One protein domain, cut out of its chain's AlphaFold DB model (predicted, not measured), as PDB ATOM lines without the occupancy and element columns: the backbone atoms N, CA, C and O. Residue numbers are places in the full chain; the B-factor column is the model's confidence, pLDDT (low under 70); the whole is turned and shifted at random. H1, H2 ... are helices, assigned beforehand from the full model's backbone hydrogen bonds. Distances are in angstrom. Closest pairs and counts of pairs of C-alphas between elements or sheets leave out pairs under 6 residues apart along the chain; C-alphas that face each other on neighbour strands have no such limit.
ATOM      1  N   SER A 240      95.378 -10.285 181.594       57.31
ATOM      2  CA  SER A 240      95.472  -9.344 180.484       57.31
ATOM      3  C   SER A 240      95.088 -10.015 179.161       57.31
ATOM      4  O   SER A 240      95.728 -10.978 178.730       57.31
ATOM      5  N   THR A 241      94.093  -9.453 178.472       57.72
ATOM      6  CA  THR A 241      93.758  -9.799 177.081       57.72
ATOM      7  C   THR A 241      94.822  -9.312 176.089       57.72
ATOM      8  O   THR A 241      94.764  -9.650 174.913       57.72
ATOM      9  N   SER A 242      95.840  -8.574 176.552       61.00
ATOM     10  CA  SER A 242      96.986  -8.108 175.757       61.00
ATOM     11  C   SER A 242      98.279  -8.895 176.017       61.00
ATOM     12  O   SER A 242      99.381  -8.386 175.790       61.00
ATOM     13  N   ALA A 243      98.168 -10.140 176.495       72.69
ATOM     14  CA  ALA A 243      99.316 -11.020 176.698       72.69
ATOM     15  C   ALA A 243     100.230 -11.070 175.460       72.69
ATOM     16  O   ALA A 243      99.757 -11.127 174.325       72.69
ATOM     17  N   ARG A 244     101.554 -11.096 175.682       76.81
ATOM     18  CA  ARG A 244     102.556 -11.125 174.599       76.81
ATOM     19  C   ARG A 244     102.322 -12.273 173.613       76.81
ATOM     20  O   ARG A 244     102.605 -12.099 172.436       76.81
ATOM     21  N   ALA A 245     101.749 -13.389 174.073       77.25
ATOM     22  CA  ALA A 245     101.348 -14.527 173.245       77.25
ATOM     23  C   ALA A 245     100.498 -14.118 172.038       77.25
ATOM     24  O   ALA A 245     100.808 -14.511 170.916       77.25
ATOM     25  N   TYR A 246      99.510 -13.243 172.228       76.88
ATOM     26  CA  TYR A 246      98.652 -12.783 171.133       76.88
ATOM     27  C   TYR A 246      99.403 -12.003 170.043       76.88
ATOM     28  O   TYR A 246      98.887 -11.832 168.946       76.88
ATOM     29  N   ARG A 247     100.627 -11.532 170.319       76.56
ATOM     30  CA  ARG A 247     101.467 -10.817 169.344       76.56
ATOM     31  C   ARG A 247     102.319 -11.748 168.476       76.56
ATOM     32  O   ARG A 247     102.949 -11.269 167.543       76.56
ATOM     33  N   VAL A 248     102.364 -13.044 168.788       75.56
ATOM     34  CA  VAL A 248     103.218 -14.044 168.117       75.56
ATOM     35  C   VAL A 248     102.395 -15.211 167.558       75.56
ATOM     36  O   VAL A 248     102.777 -16.371 167.664       75.56
ATOM     37  N   GLY A 249     101.217 -14.900 167.008       75.12
ATOM     38  CA  GLY A 249     100.369 -15.876 166.313       75.12
ATOM     39  C   GLY A 249      99.516 -16.775 167.215       75.12
ATOM     40  O   GLY A 249      98.858 -17.679 166.714       75.12
ATOM     41  N   PHE A 250      99.478 -16.540 168.531       81.06
ATOM     42  CA  PHE A 250      98.545 -17.254 169.405       81.06
ATOM     43  C   PHE A 250      97.130 -16.677 169.292       81.06
ATOM     44  O   PHE A 250      96.925 -15.470 169.443       81.06
ATOM     45  N   SER A 251      96.141 -17.556 169.140       79.69
ATOM     46  CA  SER A 251      94.727 -17.225 169.294       79.69
ATOM     47  C   SER A 251      94.006 -18.347 170.048       79.69
ATOM     48  O   SER A 251      94.284 -19.530 169.844       79.69
ATOM     49  N   HIS A 252      93.046 -17.986 170.905       80.44
ATOM     50  CA  HIS A 252      92.183 -18.973 171.562       80.44
ATOM     51  C   HIS A 252      91.283 -19.715 170.565       80.44
ATOM     52  O   HIS A 252      90.927 -20.860 170.815       80.44
ATOM     53  N   GLY A 253      90.930 -19.089 169.436       77.12
ATOM     54  CA  GLY A 253      90.149 -19.732 168.375       77.12
ATOM     55  C   GLY A 253      90.888 -20.906 167.732       77.12
ATOM     56  O   GLY A 253      90.258 -21.912 167.406       77.12
ATOM     57  N   ASP A 254      92.214 -20.805 167.629       80.38
ATOM     58  CA  ASP A 254      93.092 -21.864 167.119       80.38
ATOM     59  C   ASP A 254      93.504 -22.869 168.199       80.38
ATOM     60  O   ASP A 254      93.995 -23.949 167.882       80.38
ATOM     61  N   HIS A 255      93.280 -22.532 169.474       82.75
ATOM     62  CA  HIS A 255      93.648 -23.353 170.627       82.75
ATOM     63  C   HIS A 255      92.439 -23.724 171.500       82.75
ATOM     64  O   HIS A 255      92.531 -23.778 172.728       82.75
ATOM     65  N   GLY A 256      91.290 -23.952 170.866       78.31
ATOM     66  CA  GLY A 256      90.019 -24.195 171.535       78.31
ATOM     67  C   GLY A 256      89.526 -25.636 171.426       78.31
ATOM     68  O   GLY A 256      90.232 -26.563 171.019       78.31
ATOM     69  N   THR A 257      88.251 -25.818 171.761       74.75
ATOM     70  CA  THR A 257      87.575 -27.123 171.790       74.75
ATOM     71  C   THR A 257      87.537 -27.802 170.427       74.75
ATOM     72  O   THR A 257      87.604 -29.026 170.353       74.75
ATOM     73  N   ARG A 258      87.495 -27.023 169.335       76.50
ATOM     74  CA  ARG A 258      87.542 -27.548 167.957       76.50
ATOM     75  C   ARG A 258      88.868 -28.240 167.641       76.50
ATOM     76  O   ARG A 258      88.907 -29.124 166.795       76.50
ATOM     77  N   GLN A 259      89.931 -27.859 168.337       78.94
ATOM     78  CA  GLN A 259      91.264 -28.436 168.227       78.94
ATOM     79  C   GLN A 259      91.529 -29.469 169.329       78.94
ATOM     80  O   GLN A 259      92.670 -29.858 169.548       78.94
ATOM     81  N   GLY A 260      90.485 -29.921 170.034       81.06
ATOM     82  CA  GLY A 260      90.599 -30.914 171.102       81.06
ATOM     83  C   GLY A 260      91.224 -30.376 172.390       81.06
ATOM     84  O   GLY A 260      91.627 -31.167 173.240       81.06
ATOM     85  N   MET A 261      91.309 -29.052 172.550       81.62
ATOM     86  CA  MET A 261      91.837 -28.416 173.755       81.62
ATOM     87  C   MET A 261      90.726 -27.776 174.581       81.62
ATOM     88  O   MET A 261      89.720 -27.294 174.073       81.62
ATOM     89  N   ASN A 262      90.914 -27.768 175.893       78.94
ATOM     90  CA  ASN A 262      90.050 -27.052 176.821       78.94
ATOM     91  C   ASN A 262      90.896 -26.084 177.641       78.94
ATOM     92  O   ASN A 262      92.121 -26.156 177.661       78.94
ATOM     93  N   CYS A 263      90.259 -25.185 178.374       77.81
ATOM     94  CA  CYS A 263      91.006 -24.169 179.099       77.81
ATOM     95  C   CYS A 263      91.922 -24.762 180.182       77.81
ATOM     96  O   CYS A 263      92.983 -24.206 180.429       77.81
ATOM     97  N   ALA A 264      91.564 -25.904 180.786       78.44
ATOM     98  CA  ALA A 264      92.419 -26.619 181.741       78.44
ATOM     99  C   ALA A 264      93.671 -27.225 181.083       78.44
ATOM    100  O   ALA A 264      94.641 -27.544 181.766       78.44
ATOM    101  N   SER A 265      93.674 -27.344 179.752       80.12
ATOM    102  CA  SER A 265      94.855 -27.728 178.978       80.12
ATOM    103  C   SER A 265      95.945 -26.662 179.065       80.12
ATOM    104  O   SER A 265      97.122 -27.013 178.956       80.12
ATOM    105  N   CYS A 266      95.564 -25.395 179.300       79.19
ATOM    106  CA  CYS A 266      96.497 -24.273 179.365       79.19
ATOM    107  C   CYS A 266      96.577 -23.545 180.715       79.19
ATOM    108  O   CYS A 266      97.630 -23.074 181.148       79.19
ATOM    109  N   HIS A 267      95.449 -23.448 181.397       79.56
ATOM    110  CA  HIS A 267      95.268 -22.654 182.597       79.56
ATOM    111  C   HIS A 267      95.147 -23.557 183.824       79.56
ATOM    112  O   HIS A 267      94.509 -24.608 183.798       79.56
ATOM    113  N   ASN A 268      95.748 -23.134 184.935       73.94
ATOM    114  CA  ASN A 268      95.720 -23.866 186.196       73.94
ATOM    115  C   ASN A 268      94.427 -23.558 186.969       73.94
ATOM    116  O   ASN A 268      94.412 -22.852 187.978       73.94
ATOM    117  N   VAL A 269      93.317 -24.072 186.445       66.50
ATOM    118  CA  VAL A 269      91.949 -23.744 186.875       66.50
ATOM    119  C   VAL A 269      91.493 -24.481 188.141       66.50
ATOM    120  O   VAL A 269      90.383 -24.255 188.620       66.50
ATOM    121  N   ASN A 270      92.353 -25.312 188.733       60.25
ATOM    122  CA  ASN A 270      92.026 -26.085 189.929       60.25
ATOM    123  C   ASN A 270      92.135 -25.226 191.209       60.25
ATOM    124  O   ASN A 270      92.882 -24.248 191.301       60.25
ATOM    125  N   GLY A 271      91.300 -25.549 192.199       55.44
ATOM    126  CA  GLY A 271      90.810 -24.646 193.252       55.44
ATOM    127  C   GLY A 271      91.826 -23.964 194.176       55.44
ATOM    128  O   GLY A 271      91.451 -22.995 194.821       55.44
ATOM    129  N   ILE A 272      93.104 -24.339 194.188       58.75
ATOM    130  CA  ILE A 272      94.020 -23.978 195.288       58.75
ATOM    131  C   ILE A 272      94.787 -22.657 195.054       58.75
ATOM    132  O   ILE A 272      95.267 -22.038 195.997       58.75
ATOM    133  N   ARG A 273      94.875 -22.160 193.812       63.00
ATOM    134  CA  ARG A 273      95.629 -20.923 193.501       63.00
ATOM    135  C   ARG A 273      94.784 -19.650 193.583       63.00
ATOM    136  O   ARG A 273      93.593 -19.698 193.274       63.00
ATOM    137  N   LEU A 274      95.416 -18.513 193.899       61.97
ATOM    138  CA  LEU A 274      94.809 -17.178 193.780       61.97
ATOM    139  C   LEU A 274      94.210 -16.982 192.379       61.97
ATOM    140  O   LEU A 274      94.793 -17.424 191.391       61.97
ATOM    141  N   GLN A 275      93.064 -16.304 192.291       62.97
ATOM    142  CA  GLN A 275      92.256 -16.207 191.067       62.97
ATOM    143  C   GLN A 275      93.055 -15.720 189.838       62.97
ATOM    144  O   GLN A 275      92.936 -16.306 188.767       62.97
ATOM    145  N   ALA A 276      93.943 -14.732 190.006       60.41
ATOM    146  CA  ALA A 276      94.819 -14.218 188.943       60.41
ATOM    147  C   ALA A 276      95.897 -15.222 188.475       60.41
ATOM    148  O   ALA A 276      96.389 -15.143 187.354       60.41
ATOM    149  N   GLN A 277      96.258 -16.196 189.314       67.38
ATOM    150  CA  GLN A 277      97.229 -17.246 188.984       67.38
ATOM    151  C   GLN A 277      96.584 -18.478 188.342       67.38
ATOM    152  O   GLN A 277      97.301 -19.371 187.884       67.38
ATOM    153  N   LYS A 278      95.247 -18.556 188.324       70.25
ATOM    154  CA  LYS A 278      94.535 -19.671 187.692       70.25
ATOM    155  C   LYS A 278      94.587 -19.601 186.171       70.25
ATOM    156  O   LYS A 278      94.526 -20.633 185.519       70.25
ATOM    157  N   VAL A 279      94.740 -18.402 185.610       72.62
ATOM    158  CA  VAL A 279      94.710 -18.151 184.162       72.62
ATOM    159  C   VAL A 279      95.990 -17.410 183.739       72.62
ATOM    160  O   VAL A 279      95.931 -16.241 183.351       72.62
ATOM    161  N   PRO A 280      97.176 -18.043 183.874       72.12
ATOM    162  CA  PRO A 280      98.428 -17.439 183.433       72.12
ATOM    163  C   PRO A 280      98.471 -17.377 181.903       72.12
ATOM    164  O   PRO A 280      97.921 -18.245 181.223       72.12
ATOM    165  N   SER A 281      99.151 -16.368 181.357       73.62
ATOM    166  CA  SER A 281      99.446 -16.318 179.926       73.62
ATOM    167  C   SER A 281     100.606 -17.260 179.586       73.62
ATOM    168  O   SER A 281     101.624 -17.198 180.289       73.62
ATOM    169  N   PRO A 282     100.517 -18.053 178.503       76.00
ATOM    170  CA  PRO A 282     101.653 -18.820 178.013       76.00
ATOM    171  C   PRO A 282     102.849 -17.915 177.709       76.00
ATOM    172  O   PRO A 282     102.691 -16.787 177.226       76.00
ATOM    173  N   GLN A 283     104.054 -18.406 177.984       79.50
ATOM    174  CA  GLN A 283     105.272 -17.706 177.595       79.50
ATOM    175  C   GLN A 283     105.456 -17.768 176.077       79.50
ATOM    176  O   GLN A 283     105.327 -18.829 175.466       79.50
ATOM    177  N   THR A 284     105.837 -16.637 175.483       76.88
ATOM    178  CA  THR A 284     106.268 -16.533 174.081       76.88
ATOM    179  C   THR A 284     107.697 -17.034 173.923       76.88
ATOM    180  O   THR A 284     108.595 -16.273 173.567       76.88
ATOM    181  N   ALA A 285     107.924 -18.289 174.287       74.50
ATOM    182  CA  ALA A 285     109.227 -18.923 174.237       74.50
ATOM    183  C   ALA A 285     109.063 -20.328 173.665       74.50
ATOM    184  O   ALA A 285     108.318 -21.144 174.209       74.50
ATOM    185  N   PHE A 286     109.748 -20.586 172.555       74.50
ATOM    186  CA  PHE A 286     109.800 -21.908 171.949       74.50
ATOM    187  C   PHE A 286     111.032 -22.656 172.463       74.50
ATOM    188  O   PHE A 286     110.885 -23.602 173.216       74.50
ATOM    189  N   HIS A 287     112.239 -22.143 172.215       69.44
ATOM    190  CA  HIS A 287     113.486 -22.839 172.567       69.44
ATOM    191  C   HIS A 287     114.042 -22.527 173.971       69.44
ATOM    192  O   HIS A 287     114.812 -23.308 174.514       69.44
ATOM    193  N   THR A 288     113.661 -21.398 174.580       67.19
ATOM    194  CA  THR A 288     114.234 -20.912 175.859       67.19
ATOM    195  C   THR A 288     113.201 -20.803 176.985       67.19
ATOM    196  O   THR A 288     113.367 -20.040 177.938       67.19
ATOM    197  N   GLY A 289     112.092 -21.537 176.868       62.12
ATOM    198  CA  GLY A 289     110.993 -21.486 177.832       62.12
ATOM    199  C   GLY A 289     111.389 -21.996 179.218       62.12
ATOM    200  O   GLY A 289     112.123 -22.970 179.354       62.12
ATOM    201  N   ASN A 290     110.865 -21.353 180.264       63.59
ATOM    202  CA  ASN A 290     111.026 -21.828 181.635       63.59
ATOM    203  C   ASN A 290     110.098 -23.032 181.862       63.59
ATOM    204  O   ASN A 290     108.891 -22.920 181.671       63.59
ATOM    205  N   THR A 291     110.634 -24.154 182.345       61.31
ATOM    206  CA  THR A 291     109.885 -25.402 182.599       61.31
ATOM    207  C   THR A 291     108.760 -25.272 183.634       61.31
ATOM    208  O   THR A 291     107.912 -26.153 183.739       61.31
ATOM    209  N   ARG A 292     108.724 -24.177 184.406       63.53
ATOM    210  CA  ARG A 292     107.712 -23.922 185.447       63.53
ATOM    211  C   ARG A 292     106.456 -23.205 184.943       63.53
ATOM    212  O   ARG A 292     105.492 -23.083 185.703       63.53
ATOM    213  N   ALA A 293     106.453 -22.709 183.708       67.94
ATOM    214  CA  ALA A 293     105.301 -22.063 183.085       67.94
ATOM    215  C   ALA A 293     104.984 -22.745 181.754       67.94
ATOM    216  O   ALA A 293     105.875 -23.248 181.080       67.94
ATOM    217  N   GLN A 294     103.713 -22.749 181.357       78.62
ATOM    218  CA  GLN A 294     103.379 -23.245 180.032       78.62
ATOM    219  C   GLN A 294     103.929 -22.317 178.947       78.62
ATOM    220  O   GLN A 294     103.808 -21.091 179.031       78.62
ATOM    221  N   SER A 295     104.505 -22.919 177.915       83.25
ATOM    222  CA  SER A 295     105.034 -22.250 176.729       83.25
ATOM    223  C   SER A 295     104.530 -22.945 175.465       83.25
ATOM    224  O   SER A 295     103.957 -24.034 175.537       83.25
ATOM    225  N   CYS A 296     104.768 -22.352 174.295       83.31
ATOM    226  CA  CYS A 296     104.403 -22.959 173.012       83.31
ATOM    227  C   CYS A 296     104.969 -24.387 172.879       83.31
ATOM    228  O   CYS A 296     104.232 -25.314 172.549       83.31
ATOM    229  N   MET A 297     106.237 -24.593 173.257       82.88
ATOM    230  CA  MET A 297     106.929 -25.892 173.187       82.88
ATOM    231  C   MET A 297     106.366 -26.949 174.154       82.88
ATOM    232  O   MET A 297     106.605 -28.142 173.995       82.88
ATOM    233  N   THR A 298     105.555 -26.558 175.143       84.00
ATOM    234  CA  THR A 298     104.855 -27.545 175.989       84.00
ATOM    235  C   THR A 298     103.919 -28.432 175.152       84.00
ATOM    236  O   THR A 298     103.684 -29.592 175.490       84.00
ATOM    237  N   CYS A 299     103.399 -27.897 174.042       85.31
ATOM    238  CA  CYS A 299     102.525 -28.611 173.111       85.31
ATOM    239  C   CYS A 299     103.187 -28.846 171.753       85.31
ATOM    240  O   CYS A 299     103.018 -29.915 171.179       85.31
ATOM    241  N   HIS A 300     103.915 -27.852 171.254       86.88
ATOM    242  CA  HIS A 300     104.562 -27.870 169.953       86.88
ATOM    243  C   HIS A 300     105.970 -28.457 170.064       86.88
ATOM    244  O   HIS A 300     106.938 -27.718 170.207       86.88
ATOM    245  N   ASN A 301     106.080 -29.784 170.092       84.69
ATOM    246  CA  ASN A 301     107.344 -30.485 170.361       84.69
ATOM    247  C   ASN A 301     107.523 -31.779 169.557       84.69
ATOM    248  O   ASN A 301     108.244 -32.672 170.001       84.69
ATOM    249  N   ASP A 302     106.784 -31.924 168.453       87.12
ATOM    250  CA  ASP A 302     106.788 -33.091 167.554       87.12
ATOM    251  C   ASP A 302     106.410 -34.430 168.209       87.12
ATOM    252  O   ASP A 302     106.461 -35.483 167.577       87.12
ATOM    253  N   LYS A 303     106.008 -34.414 169.482       85.81
ATOM    254  CA  LYS A 303     105.701 -35.617 170.267       85.81
ATOM    255  C   LYS A 303     104.268 -35.620 170.763       85.81
ATOM    256  O   LYS A 303     103.655 -36.679 170.887       85.81
ATOM    257  N   ARG A 304     103.721 -34.449 171.091       84.75
ATOM    258  CA  ARG A 304     102.379 -34.359 171.662       84.75
ATOM    259  C   ARG A 304     101.326 -34.637 170.595       84.75
ATOM    260  O   ARG A 304     101.327 -34.015 169.541       84.75
ATOM    261  N   VAL A 305     100.385 -35.525 170.906       86.25
ATOM    262  CA  VAL A 305      99.230 -35.818 170.053       86.25
ATOM    263  C   VAL A 305      97.988 -35.163 170.647       86.25
ATOM    264  O   VAL A 305      97.658 -35.396 171.811       86.25
ATOM    265  N   ILE A 306      97.293 -34.347 169.858       84.12
ATOM    266  CA  ILE A 306      96.024 -33.712 170.237       84.12
ATOM    267  C   ILE A 306      95.020 -33.967 169.113       84.12
ATOM    268  O   ILE A 306      95.327 -33.765 167.940       84.12
ATOM    269  N   GLY A 307      93.831 -34.478 169.453       78.12
ATOM    270  CA  GLY A 307      92.809 -34.813 168.453       78.12
ATOM    271  C   GLY A 307      93.279 -35.836 167.407       78.12
ATOM    272  O   GLY A 307      92.881 -35.756 166.250       78.12
ATOM    273  N   GLY A 308      94.176 -36.751 167.792       82.12
ATOM    274  CA  GLY A 308      94.735 -37.778 166.904       82.12
ATOM    275  C   GLY A 308      95.836 -37.295 165.952       82.12
ATOM    276  O   GLY A 308      96.290 -38.080 165.124       82.12
ATOM    277  N   LYS A 309      96.290 -36.039 166.053       83.38
ATOM    278  CA  LYS A 309      97.376 -35.489 165.225       83.38
ATOM    279  C   LYS A 309      98.575 -35.105 166.084       83.38
ATOM    280  O   LYS A 309      98.397 -34.499 167.141       83.38
ATOM    281  N   VAL A 310      99.781 -35.437 165.621       86.44
ATOM    282  CA  VAL A 310     101.024 -34.922 166.209       86.44
ATOM    283  C   VAL A 310     101.058 -33.413 165.991       86.44
ATOM    284  O   VAL A 310     100.876 -32.926 164.873       86.44
ATOM    285  N   VAL A 311     101.235 -32.671 167.075       87.19
ATOM    286  CA  VAL A 311     101.367 -31.220 167.051       87.19
ATOM    287  C   VAL A 311     102.796 -30.889 166.637       87.19
ATOM    288  O   VAL A 311     103.745 -31.374 167.251       87.19
ATOM    289  N   PHE A 312     102.932 -30.070 165.593       87.12
ATOM    290  CA  PHE A 312     104.226 -29.651 165.049       87.12
ATOM    291  C   PHE A 312     105.138 -29.069 166.133       87.12
ATOM    292  O   PHE A 312     104.643 -28.392 167.036       87.12
ATOM    293  N   GLY A 313     106.442 -29.303 166.033       83.06
ATOM    294  CA  GLY A 313     107.470 -28.752 166.910       83.06
ATOM    295  C   GLY A 313     108.602 -28.064 166.142       83.06
ATOM    296  O   GLY A 313     108.342 -27.330 165.188       83.06
ATOM    297  N   ASP A 314     109.842 -28.234 166.599       79.00
ATOM    298  CA  ASP A 314     111.049 -27.667 165.982       79.00
ATOM    299  C   ASP A 314     111.740 -28.594 164.979       79.00
ATOM    300  O   ASP A 314     112.674 -28.154 164.304       79.00
ATOM    301  N   ALA A 315     111.281 -29.835 164.809       79.69
ATOM    302  CA  ALA A 315     111.865 -30.756 163.835       79.69
ATOM    303  C   ALA A 315     111.705 -30.272 162.381       79.69
ATOM    304  O   ALA A 315     112.463 -30.688 161.505       79.69
ATOM    305  N   ASN A 316     110.737 -29.389 162.109       79.62
ATOM    306  CA  ASN A 316     110.494 -28.829 160.786       79.62
ATOM    307  C   ASN A 316     110.541 -27.298 160.795       79.62
ATOM    308  O   ASN A 316     109.620 -26.612 161.236       79.62
ATOM    309  N   PHE A 317     111.588 -26.751 160.185       74.56
ATOM    310  CA  PHE A 317     111.826 -25.309 160.104       74.56
ATOM    311  C   PHE A 317     110.716 -24.520 159.383       74.56
ATOM    312  O   PHE A 317     110.540 -23.321 159.615       74.56
ATOM    313  N   ASN A 318     109.933 -25.168 158.513       80.88
ATOM    314  CA  ASN A 318     108.800 -24.511 157.856       80.88
ATOM    315  C   ASN A 318     107.663 -24.185 158.832       80.88
ATOM    316  O   ASN A 318     106.908 -23.239 158.590       80.88
ATOM    317  N   ASP A 319     107.563 -24.907 159.949       80.81
ATOM    318  CA  ASP A 319     106.533 -24.677 160.957       80.81
ATOM    319  C   ASP A 319     106.783 -23.401 161.782       80.81
ATOM    320  O   ASP A 319     105.834 -22.812 162.305       80.81
ATOM    321  N   CYS A 320     108.011 -22.864 161.801       79.31
ATOM    322  CA  CYS A 320     108.328 -21.602 162.483       79.31
ATOM    323  C   CYS A 320     107.510 -20.415 161.935       79.31
ATOM    324  O   CYS A 320     107.094 -19.526 162.686       79.31
ATOM    325  N   LYS A 321     107.210 -20.420 160.629       79.62
ATOM    326  CA  LYS A 321     106.424 -19.368 159.955       79.62
ATOM    327  C   LYS A 321     104.972 -19.296 160.440       79.62
ATOM    328  O   LYS A 321     104.292 -18.306 160.190       79.62
ATOM    329  N   ARG A 322     104.489 -20.326 161.143       79.25
ATOM    330  CA  ARG A 322     103.110 -20.397 161.652       79.25
ATOM    331  C   ARG A 322     102.888 -19.479 162.854       79.25
ATOM    332  O   ARG A 322     101.768 -19.034 163.067       79.25
ATOM    333  N   CYS A 323     103.951 -19.156 163.590       78.69
ATOM    334  CA  CYS A 323     103.902 -18.255 164.749       78.69
ATOM    335  C   CYS A 323     104.637 -16.928 164.489       78.69
ATOM    336  O   CYS A 323     104.329 -15.904 165.100       78.69
ATOM    337  N   HIS A 324     105.596 -16.918 163.561       77.50
ATOM    338  CA  HIS A 324     106.393 -15.741 163.232       77.50
ATOM    339  C   HIS A 324     105.960 -15.114 161.901       77.50
ATOM    340  O   HIS A 324     106.372 -15.550 160.830       77.50
ATOM    341  N   THR A 325     105.146 -14.058 161.981       66.81
ATOM    342  CA  THR A 325     104.568 -13.364 160.813       66.81
ATOM    343  C   THR A 325     105.091 -11.935 160.605       66.81
ATOM    344  O   THR A 325     104.700 -11.263 159.654       66.81
ATOM    345  N   GLY A 326     105.976 -11.443 161.480       62.50
ATOM    346  CA  GLY A 326     106.537 -10.091 161.392       62.50
ATOM    347  C   GLY A 326     107.701  -9.978 160.403       62.50
ATOM    348  O   GLY A 326     108.513 -10.891 160.297       62.50
ATOM    349  N   GLN A 327     107.848  -8.818 159.747       58.50
ATOM    350  CA  GLN A 327     108.962  -8.532 158.820       58.50
ATOM    351  C   GLN A 327     110.357  -8.592 159.473       58.50
ATOM    352  O   GLN A 327     111.370  -8.690 158.787       58.50
ATOM    353  N   THR A 328     110.420  -8.540 160.805       58.75
ATOM    354  CA  THR A 328     111.655  -8.679 161.584       58.75
ATOM    355  C   THR A 328     112.041 -10.134 161.845       58.75
ATOM    356  O   THR A 328     113.123 -10.375 162.377       58.75
ATOM    357  N   PHE A 329     111.193 -11.113 161.500       62.19
ATOM    358  CA  PHE A 329     111.565 -12.522 161.564       62.19
ATOM    359  C   PHE A 329     112.504 -12.842 160.403       62.19
ATOM    360  O   PHE A 329     112.083 -13.109 159.279       62.19
ATOM    361  N   ARG A 330     113.800 -12.779 160.691       55.78
ATOM    362  CA  ARG A 330     114.835 -13.311 159.816       55.78
ATOM    363  C   ARG A 330     115.135 -14.723 160.286       55.78
ATOM    364  O   ARG A 330     115.530 -14.914 161.433       55.78
ATOM    365  N   LEU A 331     114.925 -15.692 159.398       54.03
ATOM    366  CA  LEU A 331     115.559 -16.997 159.519       54.03
ATOM    367  C   LEU A 331     117.065 -16.706 159.554       54.03
ATOM    368  O   LEU A 331     117.600 -16.152 158.593       54.03
ATOM    369  N   GLY A 332     117.698 -16.920 160.710       43.56
ATOM    370  CA  GLY A 332     119.156 -16.883 160.797       43.56
ATOM    371  C   GLY A 332     119.756 -17.912 159.831       43.56
ATOM    372  O   GLY A 332     119.028 -18.827 159.435       43.56
ATOM    373  N   PRO A 333     121.018 -17.728 159.410       41.81
ATOM    374  CA  PRO A 333     121.679 -18.636 158.475       41.81
ATOM    375  C   PRO A 333     121.664 -20.092 158.943       41.81
ATOM    376  O   PRO A 333     121.711 -20.318 160.177       41.81
TER     377      PRO A 333
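What this domain is: This is residues 240 to 333 of the 333 residues of the protein "Cytochrome c domain-containing protein" of Pyrinomonadaceae bacterium (UniProt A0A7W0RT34). The model shows little regular structure: a chain wound in loops, with a short helix, H1, near the start of the printed part and another, H2, near its end. Between them the loops of residues 248 to 316 make most of the body, with one tiny antiparallel pairing of residues 305 to 306 with 309 to 310. The printed part has 94 residues, 10 of them in H1 then H2, no named strand, and the class all helix. It is compact, with a radius of gyration of the C-alphas of 14.1 A, and only just elongated, spanning 46 by 31 by 25 A.

How they stand to each other: Start at H1, residues 244 to 247, too short for any O i to N i+4 pair; its one O i to N i+3 pair is within hydrogen-bond range. A long link of 69 residues leads to H2, residues 317 to 322, where 0 of 2 O i to N i+4 pairs but 3 of 3 O i to N i+3 pairs are within range. H1 and H2 are apart.

Where its parts are: Find C-alpha 244 at (102.556, -11.125, 174.599); H1 runs 5.4 A to C-alpha 247. H2 runs 10.1 A from C-alpha 317 to C-alpha 322 at (103.110, -20.397, 161.652).

The domain as a whole: The C-alphas farthest apart, of Gly 271 and Pro 333, the chain's last residue, are 46.9 A apart. The printed part has no cut. Look for pLDDT under 70 at residues 240 to 242, 269 to 277, 287 to 293 and 325 to 333.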